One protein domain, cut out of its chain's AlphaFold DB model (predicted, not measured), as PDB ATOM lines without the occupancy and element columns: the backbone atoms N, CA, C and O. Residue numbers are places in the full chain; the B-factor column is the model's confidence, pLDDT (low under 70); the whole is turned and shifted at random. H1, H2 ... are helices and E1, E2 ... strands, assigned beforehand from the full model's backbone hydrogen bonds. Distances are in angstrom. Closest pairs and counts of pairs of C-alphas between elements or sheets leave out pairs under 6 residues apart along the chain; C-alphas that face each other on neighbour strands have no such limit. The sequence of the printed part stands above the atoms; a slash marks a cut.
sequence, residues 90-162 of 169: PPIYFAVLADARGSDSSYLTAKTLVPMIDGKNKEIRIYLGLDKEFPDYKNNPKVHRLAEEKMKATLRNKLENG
ATOM      1  N   PRO A  90     -33.103 -14.823   7.286       93.50
ATOM      2  CA  PRO A  90     -31.759 -14.545   7.769       93.50
ATOM      3  C   PRO A  90     -30.705 -15.319   6.964       93.50
ATOM      4  O   PRO A  90     -30.809 -16.537   6.823       93.50
ATOM      5  N   PRO A  91     -29.638 -14.665   6.468       93.06
ATOM      6  CA  PRO A  91     -28.473 -15.363   5.951       93.06
ATOM      7  C   PRO A  91     -27.702 -15.932   7.142       93.06
ATOM      8  O   PRO A  91     -27.334 -15.193   8.060       93.06
ATOM      9  N   ILE A  92     -27.466 -17.239   7.136       93.56
ATOM     10  CA  ILE A  92     -26.851 -17.941   8.263       93.56
ATOM     11  C   ILE A  92     -25.471 -18.425   7.861       93.56
ATOM     12  O   ILE A  92     -25.301 -19.124   6.864       93.56
ATOM     13  N   TYR A  93     -24.491 -18.084   8.688       93.19
ATOM     14  CA  TYR A  93     -23.139 -18.604   8.591       93.19
ATOM     15  C   TYR A  93     -22.821 -19.375   9.860       93.19
ATOM     16  O   TYR A  93     -22.964 -18.851  10.964       93.19
ATOM     17  N   PHE A  94     -22.371 -20.612   9.709       93.19
ATOM     18  CA  PHE A  94     -21.960 -21.429  10.840       93.19
ATOM     19  C   PHE A  94     -20.506 -21.158  11.206       93.19
ATOM     20  O   PHE A  94     -19.653 -20.977  10.334       93.19
ATOM     21  N   ALA A  95     -20.224 -21.151  12.501       90.31
ATOM     22  CA  ALA A  95     -18.881 -21.073  13.043       90.31
ATOM     23  C   ALA A  95     -18.781 -21.967  14.277       90.31
ATOM     24  O   ALA A  95     -19.651 -21.928  15.148       90.31
ATOM     25  N   VAL A  96     -17.705 -22.741  14.355       90.38
ATOM     26  CA  VAL A  96     -17.362 -23.500  15.557       90.38
ATOM     27  C   VAL A  96     -16.422 -22.642  16.390       90.38
ATOM     28  O   VAL A  96     -15.432 -22.124  15.875       90.38
ATOM     29  N   LEU A  97     -16.755 -22.456  17.661       87.31
ATOM     30  CA  LEU A  97     -15.956 -21.687  18.608       87.31
ATOM     31  C   LEU A  97     -15.506 -22.603  19.739       87.31
ATOM     32  O   LEU A  97     -16.321 -23.310  20.327       87.31
ATOM     33  N   ALA A  98     -14.209 -22.581  20.037       84.00
ATOM     34  CA  ALA A  98     -13.677 -23.216  21.233       84.00
ATOM     35  C   ALA A  98     -14.026 -22.378  22.469       84.00
ATOM     36  O   ALA A  98     -14.090 -21.146  22.397       84.00
ATOM     37  N   ASP A  99     -14.246 -23.042  23.600       77.19
ATOM     38  CA  ASP A  99     -14.434 -22.358  24.871       77.19
ATOM     39  C   ASP A  99     -13.153 -21.618  25.289       77.19
ATOM     40  O   ASP A  99     -12.096 -22.215  25.498       77.19
ATOM     41  N   ALA A 100     -13.253 -20.300  25.462       70.38
ATOM     42  CA  ALA A 100     -12.137 -19.466  25.901       70.38
ATOM     43  C   ALA A 100     -11.688 -19.771  27.344       70.38
ATOM     44  O   ALA A 100     -10.614 -19.339  27.754       70.38
ATOM     45  N   ARG A 101     -12.496 -20.504  28.124       72.75
ATOM     46  CA  ARG A 101     -12.198 -20.884  29.516       72.75
ATOM     47  C   ARG A 101     -11.381 -22.174  29.647       72.75
ATOM     48  O   ARG A 101     -11.198 -22.652  30.761       72.75
ATOM     49  N   GLY A 102     -10.879 -22.721  28.538       61.88
ATOM     50  CA  GLY A 102      -9.959 -23.861  28.548       61.88
ATOM     51  C   GLY A 102     -10.631 -25.222  28.727       61.88
ATOM     52  O   GLY A 102      -9.970 -26.171  29.138       61.88
ATOM     53  N   SER A 103     -11.931 -25.332  28.438       69.12
ATOM     54  CA  SER A 103     -12.582 -26.635  28.308       69.12
ATOM     55  C   SER A 103     -12.384 -27.180  26.885       69.12
ATOM     56  O   SER A 103     -12.433 -26.419  25.922       69.12
ATOM     57  N   ASP A 104     -12.218 -28.499  26.730       69.81
ATOM     58  CA  ASP A 104     -12.150 -29.198  25.423       69.81
ATOM     59  C   ASP A 104     -13.499 -29.200  24.662       69.81
ATOM     60  O   ASP A 104     -13.764 -30.036  23.791       69.81
ATOM     61  N   SER A 105     -14.403 -28.286  25.015       78.69
ATOM     62  CA  SER A 105     -15.724 -28.173  24.412       78.69
ATOM     63  C   SER A 105     -15.688 -27.146  23.289       78.69
ATOM     64  O   SER A 105     -15.465 -25.954  23.503       78.69
ATOM     65  N   SER A 106     -15.926 -27.625  22.072       84.94
ATOM     66  CA  SER A 106     -16.238 -26.793  20.919       84.94
ATOM     67  C   SER A 106     -17.749 -26.651  20.773       84.94
ATOM     68  O   SER A 106     -18.525 -27.585  20.998       84.94
ATOM     69  N   TYR A 107     -18.170 -25.455  20.386       89.12
ATOM     70  CA  TYR A 107     -19.565 -25.070  20.298       89.12
ATOM     71  C   TYR A 107     -19.920 -24.626  18.894       89.12
ATOM     72  O   TYR A 107     -19.230 -23.793  18.300       89.12
ATOM     73  N   LEU A 108     -21.037 -25.133  18.385       92.00
ATOM     74  CA  LEU A 108     -21.574 -24.695  17.113       92.00
ATOM     75  C   LEU A 108     -22.397 -23.420  17.310       92.00
ATOM     76  O   LEU A 108     -23.361 -23.372  18.080       92.00
ATOM     77  N   THR A 109     -22.038 -22.386  16.561       93.19
ATOM     78  CA  THR A 109     -22.745 -21.108  16.530       93.19
ATOM     79  C   THR A 109     -23.208 -20.776  15.122       93.19
ATOM     80  O   THR A 109     -22.597 -21.181  14.132       93.19
ATOM     81  N   ALA A 110     -24.293 -20.017  15.039       94.69
ATOM     82  CA  ALA A 110     -24.770 -19.410  13.806       94.69
ATOM     83  C   ALA A 110     -24.676 -17.892  13.936       94.69
ATOM     84  O   ALA A 110     -25.001 -17.331  14.981       94.69
ATOM     85  N   LYS A 111     -24.228 -17.220  12.877       95.06
ATOM     86  CA  LYS A 111     -24.120 -15.763  12.832       95.06
ATOM     87  C   LYS A 111     -24.802 -15.179  11.607       95.06
ATOM     88  O   LYS A 111     -24.853 -15.806  10.549       95.06
ATOM     89  N   THR A 112     -25.279 -13.952  11.761       94.44
ATOM     90  CA  THR A 112     -25.843 -13.134  10.692       94.44
ATOM     91  C   THR A 112     -25.441 -11.674  10.878       94.44
ATOM     92  O   THR A 112     -25.081 -11.255  11.980       94.44
ATOM     93  N   LEU A 113     -25.476 -10.904   9.793       93.38
ATOM     94  CA  LEU A 113     -25.176  -9.475   9.795       93.38
ATOM     95  C   LEU A 113     -26.451  -8.701   9.476       93.38
ATOM     96  O   LEU A 113     -27.090  -8.943   8.448       93.38
ATOM     97  N   VAL A 114     -26.791  -7.759  10.349       92.81
ATOM     98  CA  VAL A 114     -27.954  -6.883  10.205       92.81
ATOM     99  C   VAL A 114     -27.462  -5.469   9.900       92.81
ATOM    100  O   VAL A 114     -26.635  -4.956  10.663       92.81
ATOM    101  N   PRO A 115     -27.919  -4.834   8.807       90.69
ATOM    102  CA  PRO A 115     -27.519  -3.472   8.495       90.69
ATOM    103  C   PRO A 115     -28.117  -2.478   9.488       90.69
ATOM    104  O   PRO A 115     -29.238  -2.638   9.975       90.69
ATOM    105  N   MET A 116     -27.353  -1.431   9.757       88.56
ATOM    106  CA  MET A 116     -27.732  -0.274  10.553       88.56
ATOM    107  C   MET A 116     -27.537   0.998   9.726       88.56
ATOM    108  O   MET A 116     -26.849   0.997   8.702       88.56
ATOM    109  N   ILE A 117     -28.137   2.088  10.200       84.38
ATOM    110  CA  ILE A 117     -27.949   3.428   9.635       84.38
ATOM    111  C   ILE A 117     -26.452   3.801   9.659       84.38
ATOM    112  O   ILE A 117     -25.680   3.280  10.475       84.38
ATOM    113  N   ASP A 118     -26.033   4.662   8.729       81.38
ATOM    114  CA  ASP A 118     -24.649   5.089   8.490       81.38
ATOM    115  C   ASP A 118     -23.751   3.984   7.907       81.38
ATOM    116  O   ASP A 118     -22.523   4.013   8.042       81.38
ATOM    117  N   GLY A 119     -24.348   2.972   7.272       79.81
ATOM    118  CA  GLY A 119     -23.625   1.860   6.646       79.81
ATOM    119  C   GLY A 119     -22.941   0.905   7.632       79.81
ATOM    120  O   GLY A 119     -22.073   0.123   7.236       79.81
ATOM    121  N   LYS A 120     -23.306   0.956   8.917       86.38
ATOM    122  CA  LYS A 120     -22.802   0.028   9.937       86.38
ATOM    123  C   LYS A 120     -23.510  -1.321   9.825       86.38
ATOM    124  O   LYS A 120     -24.612  -1.424   9.301       86.38
ATOM    125  N   ASN A 121     -22.883  -2.367  10.358       89.69
ATOM    126  CA  ASN A 121     -23.492  -3.689  10.470       89.69
ATOM    127  C   ASN A 121     -23.358  -4.197  11.903       89.69
ATOM    128  O   ASN A 121     -22.296  -4.069  12.513       89.69
ATOM    129  N   LYS A 122     -24.417  -4.818  12.415       90.81
ATOM    130  CA  LYS A 122     -24.425  -5.506  13.704       90.81
ATOM    131  C   LYS A 122     -24.360  -7.008  13.464       90.81
ATOM    132  O   LYS A 122     -25.215  -7.567  12.777       90.81
ATOM    133  N   GLU A 123     -23.343  -7.660  14.022       93.19
ATOM    134  CA  GLU A 123     -23.263  -9.120  14.018       93.19
ATOM    135  C   GLU A 123     -24.135  -9.684  15.138       93.19
ATOM    136  O   GLU A 123     -23.953  -9.363  16.312       93.19
ATOM    137  N   ILE A 124     -25.080 -10.542  14.766       93.69
ATOM    138  CA  ILE A 124     -25.895 -11.308  15.700       93.69
ATOM    139  C   ILE A 124     -25.421 -12.750  15.641       93.69
ATOM    140  O   ILE A 124     -25.412 -13.367  14.576       93.69
ATOM    141  N   ARG A 125     -25.020 -13.280  16.796       94.50
ATOM    142  CA  ARG A 125     -24.559 -14.656  16.949       94.50
ATOM    143  C   ARG A 125     -25.458 -15.389  17.929       94.50
ATOM    144  O   ARG A 125     -25.739 -14.880  19.010       94.50
ATOM    145  N   ILE A 126     -25.867 -16.590  17.552       94.50
ATOM    146  CA  ILE A 126     -26.658 -17.494  18.378       94.50
ATOM    147  C   ILE A 126     -25.888 -18.785  18.619       94.50
ATOM    148  O   ILE A 126     -25.135 -19.265  17.766       94.50
ATOM    149  N   TYR A 127     -26.109 -19.350  19.794       92.38
ATOM    150  CA  TYR A 127     -25.568 -20.636  20.184       92.38
ATOM    151  C   TYR A 127     -26.542 -21.757  19.807       92.38
ATOM    152  O   TYR A 127     -27.737 -21.691  20.124       92.38
ATOM    153  N   LEU A 128     -26.044 -22.789  19.126       91.44
ATOM    154  CA  LEU A 128     -26.864 -23.923  18.703       91.44
ATOM    155  C   LEU A 128     -26.728 -25.111  19.655       91.44
ATOM    156  O   LEU A 128     -27.765 -25.637  20.061       91.44
ATOM    157  N   GLY A 129     -25.499 -25.464  20.040       89.44
ATOM    158  CA  GLY A 129     -25.182 -26.597  20.912       89.44
ATOM    159  C   GLY A 129     -23.699 -26.971  20.857       89.44
ATOM    160  O   GLY A 129     -22.874 -26.204  20.348       89.44
ATOM    161  N   LEU A 130     -23.365 -28.153  21.378       88.69
ATOM    162  CA  LEU A 130     -22.006 -28.693  21.309       88.69
ATOM    163  C   LEU A 130     -21.707 -29.163  19.885       88.69
ATOM    164  O   LEU A 130     -22.539 -29.784  19.234       88.69
ATOM    165  N   ASP A 131     -20.494 -28.926  19.402       87.12
ATOM    166  CA  ASP A 131     -20.061 -29.339  18.059       87.12
ATOM    167  C   ASP A 131     -20.193 -30.860  17.848       87.12
ATOM    168  O   ASP A 131     -20.629 -31.325  16.796       87.12
ATOM    169  N   LYS A 132     -19.938 -31.644  18.906       86.19
ATOM    170  CA  LYS A 132     -20.082 -33.111  18.911       86.19
ATOM    171  C   LYS A 132     -21.515 -33.589  18.644       86.19
ATOM    172  O   LYS A 132     -21.695 -34.709  18.176       86.19
ATOM    173  N   GLU A 133     -22.524 -32.766  18.925       85.75
ATOM    174  CA  GLU A 133     -23.934 -33.078  18.654       85.75
ATOM    175  C   GLU A 133     -24.287 -32.874  17.170       85.75
ATOM    176  O   GLU A 133     -25.308 -33.377  16.697       85.75
ATOM    177  N   PHE A 134     -23.433 -32.171  16.413       85.19
ATOM    178  CA  PHE A 134     -23.692 -31.761  15.033       85.19
ATOM    179  C   PHE A 134     -22.504 -32.008  14.078       85.19
ATOM    180  O   PHE A 134     -22.087 -31.087  13.376       85.19
ATOM    181  N   PRO A 135     -21.988 -33.246  13.949       79.44
ATOM    182  CA  PRO A 135     -20.768 -33.538  13.180       79.44
ATOM    183  C   PRO A 135     -20.848 -33.226  11.669       79.44
ATOM    184  O   PRO A 135     -19.815 -33.051  11.031       79.44
ATOM    185  N   ASP A 136     -22.052 -33.111  11.094       85.94
ATOM    186  CA  ASP A 136     -22.282 -32.731   9.686       85.94
ATOM    187  C   ASP A 136     -23.194 -31.495   9.565       85.94
ATOM    188  O   ASP A 136     -24.084 -31.409   8.718       85.94
ATOM    189  N   TYR A 137     -23.016 -30.507  10.449       85.31
ATOM    190  CA  TYR A 137     -23.857 -29.302  10.469       85.31
ATOM    191  C   TYR A 137     -23.910 -28.554   9.127       85.31
ATOM    192  O   TYR A 137     -24.891 -27.869   8.848       85.31
ATOM    193  N   LYS A 138     -22.870 -28.675   8.290       83.50
ATOM    194  CA  LYS A 138     -22.782 -27.973   7.002       83.50
ATOM    195  C   LYS A 138     -23.796 -28.487   5.988       83.50
ATOM    196  O   LYS A 138     -24.379 -27.666   5.285       83.50
ATOM    197  N   ASN A 139     -24.022 -29.799   5.933       87.19
ATOM    198  CA  ASN A 139     -24.921 -30.410   4.950       87.19
ATOM    199  C   ASN A 139     -26.242 -30.883   5.558       87.19
ATOM    200  O   ASN A 139     -27.153 -31.232   4.814       87.19
ATOM    201  N   ASN A 140     -26.376 -30.884   6.887       89.19
ATOM    202  CA  ASN A 140     -27.566 -31.384   7.562       89.19
ATOM    203  C   ASN A 140     -28.726 -30.364   7.531       89.19
ATOM    204  O   ASN A 140     -28.700 -29.385   8.287       89.19
ATOM    205  N   PRO A 141     -29.811 -30.615   6.769       90.31
ATOM    206  CA  PRO A 141     -30.911 -29.659   6.631       90.31
ATOM    207  C   PRO A 141     -31.642 -29.374   7.949       90.31
ATOM    208  O   PRO A 141     -32.208 -28.297   8.123       90.31
ATOM    209  N   LYS A 142     -31.615 -30.313   8.905       90.62
ATOM    210  CA  LYS A 142     -32.238 -30.122  10.222       90.62
ATOM    211  C   LYS A 142     -31.501 -29.068  11.043       90.62
ATOM    212  O   LYS A 142     -32.145 -28.291  11.739       90.62
ATOM    213  N   VAL A 143     -30.172 -29.021  10.943       90.81
ATOM    214  CA  VAL A 143     -29.351 -28.032  11.659       90.81
ATOM    215  C   VAL A 143     -29.536 -26.646  11.051       90.81
ATOM    216  O   VAL A 143     -29.685 -25.678  11.790       90.81
ATOM    217  N   HIS A 144     -29.616 -26.562   9.720       91.38
ATOM    218  CA  HIS A 144     -29.965 -25.323   9.018       91.38
ATOM    219  C   HIS A 144     -31.332 -24.797   9.437       91.38
ATOM    220  O   HIS A 144     -31.432 -23.644   9.845       91.38
ATOM    221  N   ARG A 145     -32.357 -25.655   9.441       93.19
ATOM    222  CA  ARG A 145     -33.703 -25.277   9.881       93.19
ATOM    223  C   ARG A 145     -33.737 -24.829  11.343       93.19
ATOM    224  O   ARG A 145     -34.336 -23.806  11.646       93.19
ATOM    225  N   LEU A 146     -33.058 -25.546  12.239       93.38
ATOM    226  CA  LEU A 146     -32.957 -25.168  13.652       93.38
ATOM    227  C   LEU A 146     -32.272 -23.807  13.834       93.38
ATOM    228  O   LEU A 146     -32.718 -22.981  14.632       93.38
ATOM    229  N   ALA A 147     -31.175 -23.576  13.111       94.50
ATOM    230  CA  ALA A 147     -30.463 -22.308  13.143       94.50
ATOM    231  C   ALA A 147     -31.328 -21.172  12.595       94.50
ATOM    232  O   ALA A 147     -31.332 -20.085  13.165       94.50
ATOM    233  N   GLU A 148     -32.085 -21.436  11.533       95.19
ATOM    234  CA  GLU A 148     -33.012 -20.487  10.932       95.19
ATOM    235  C   GLU A 148     -34.141 -20.121  11.890       95.19
ATOM    236  O   GLU A 148     -34.319 -18.940  12.174       95.19
ATOM    237  N   GLU A 149     -34.835 -21.098  12.471       95.56
ATOM    238  CA  GLU A 149     -35.915 -20.860  13.433       95.56
ATOM    239  C   GLU A 149     -35.418 -20.058  14.652       95.56
ATOM    240  O   GLU A 149     -36.018 -19.042  15.018       95.56
ATOM    241  N   LYS A 150     -34.266 -20.431  15.233       95.75
ATOM    242  CA  LYS A 150     -33.658 -19.685  16.350       95.75
ATOM    243  C   LYS A 150     -33.215 -18.276  15.948       95.75
ATOM    244  O   LYS A 150     -33.363 -17.342  16.741       95.75
ATOM    245  N   MET A 151     -32.656 -18.103  14.748       95.94
ATOM    246  CA  MET A 151     -32.191 -16.798  14.275       95.94
ATOM    247  C   MET A 151     -33.371 -15.869  13.988       95.94
ATOM    248  O   MET A 151     -33.339 -14.729  14.441       95.94
ATOM    249  N   LYS A 152     -34.431 -16.353  13.325       96.31
ATOM    250  CA  LYS A 152     -35.662 -15.579  13.088       96.31
ATOM    251  C   LYS A 152     -36.262 -15.086  14.396       96.31
ATOM    252  O   LYS A 152     -36.493 -13.891  14.538       96.31
ATOM    253  N   ALA A 153     -36.424 -15.978  15.375       95.50
ATOM    254  CA  ALA A 153     -36.941 -15.608  16.691       95.50
ATOM    255  C   ALA A 153     -36.057 -14.552  17.378       95.50
ATOM    256  O   ALA A 153     -36.557 -13.577  17.931       95.50
ATOM    257  N   THR A 154     -34.732 -14.704  17.293       95.44
ATOM    258  CA  THR A 154     -33.787 -13.742  17.878       95.44
ATOM    259  C   THR A 154     -33.866 -12.379  17.192       95.44
ATOM    260  O   THR A 154     -33.870 -11.357  17.871       95.44
ATOM    261  N   LEU A 155     -33.929 -12.339  15.860       94.81
ATOM    262  CA  LEU A 155     -34.012 -11.092  15.099       94.81
ATOM    263  C   LEU A 155     -35.351 -10.381  15.304       94.81
ATOM    264  O   LEU A 155     -35.336  -9.178  15.539       94.81
ATOM    265  N   ARG A 156     -36.471 -11.115  15.296       94.88
ATOM    266  CA  ARG A 156     -37.813 -10.594  15.612       94.88
ATOM    267  C   ARG A 156     -37.836  -9.933  16.988       94.88
ATOM    268  O   ARG A 156     -38.133  -8.750  17.085       94.88
ATOM    269  N   ASN A 157     -37.377 -10.646  18.019       94.25
ATOM    270  CA  ASN A 157     -37.294 -10.098  19.374       94.25
ATOM    271  C   ASN A 157     -36.422  -8.835  19.432       94.25
ATOM    272  O   ASN A 157     -36.721  -7.900  20.166       94.25
ATOM    273  N   LYS A 158     -35.312  -8.788  18.690       92.81
ATOM    274  CA  LYS A 158     -34.433  -7.611  18.667       92.81
ATOM    275  C   LYS A 158     -35.052  -6.423  17.930       92.81
ATOM    276  O   LYS A 158     -34.846  -5.295  18.367       92.81
ATOM    277  N   LEU A 159     -35.805  -6.663  16.859       90.94
ATOM    278  CA  LEU A 159     -36.552  -5.617  16.159       90.94
ATOM    279  C   LEU A 159     -37.638  -5.022  17.051       90.94
ATOM    280  O   LEU A 159     -37.674  -3.811  17.226       90.94
ATOM    281  N   GLU A 160     -38.445  -5.867  17.691       91.12
ATOM    282  CA  GLU A 160     -39.523  -5.433  18.590       91.12
ATOM    283  C   GLU A 160     -39.001  -4.646  19.802       91.12
ATOM    284  O   GLU A 160     -39.666  -3.737  20.290       91.12
ATOM    285  N   ASN A 161     -37.783  -4.950  20.261       90.69
ATOM    286  CA  ASN A 161     -37.117  -4.227  21.346       90.69
ATOM    287  C   ASN A 161     -36.343  -2.975  20.887       90.69
ATOM    288  O   ASN A 161     -35.638  -2.371  21.697       90.69
ATOM    289  N   GLY A 162     -36.399  -2.603  19.603       85.56
ATOM    290  CA  GLY A 162     -35.701  -1.425  19.075       85.56
ATOM    291  C   GLY A 162     -34.170  -1.531  19.112       85.56
ATOM    292  O   GLY A 162     -33.465  -0.527  19.081       85.56
TER     293      GLY A 162
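AT A GLANCE: This is residues 90 to 162 of the 169 residues of an uncharacterized protein of Chitinophagaceae bacterium (UniProt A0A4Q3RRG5). A strongly twisted sheet of three strands, built as two hairpins in a row, has one long helix, H1, packed slantwise over one face, making two layers. The printed part has 73 residues, in chain order E1, E2, E3, H1; the sheet, E1 - E2 - E3, is an antiparallel meander, each strand beside the one before, and the class is mixed. It is only just loose, close to compact, with a radius of gyration of the C-alphas of 13.6 A and spans of 39 by 29 by 20 A.

HOW THE PARTS SIT: Look first at inner strand E2, residues 106 to 115, which forms hairpins with E1, residues 93 to 98 (N 95 to O 109, 2.9 A), and E3, residues 121 to 130 (N 112 to O 124, 2.9 A), within hydrogen-bond range, at 138 and 157 degrees. H1, residues 141 to 160, is on the sheet at a height of 8.7 A; its closest C-alphas to E2 are Ala 147 and Ala 110, 6.4 A. In H1 every O i to N i+4 pair is within hydrogen-bond range.

IN THESE COORDINATES: Find C-alpha 93 at (-23.139, -18.604, 8.591), where E1 begins its 16.5 A. E2 spans 28.7 A, E3 27.3 A and H1 28.4 A, ending at C-alpha 160, (-39.523, -5.433, 18.590).

THE WHOLE: The C-alphas farthest apart, Asp 104 and Asp 118, are 40.2 A apart. The printed part has no cut and no long link; pLDDT is under 70 at residues 102 to 104.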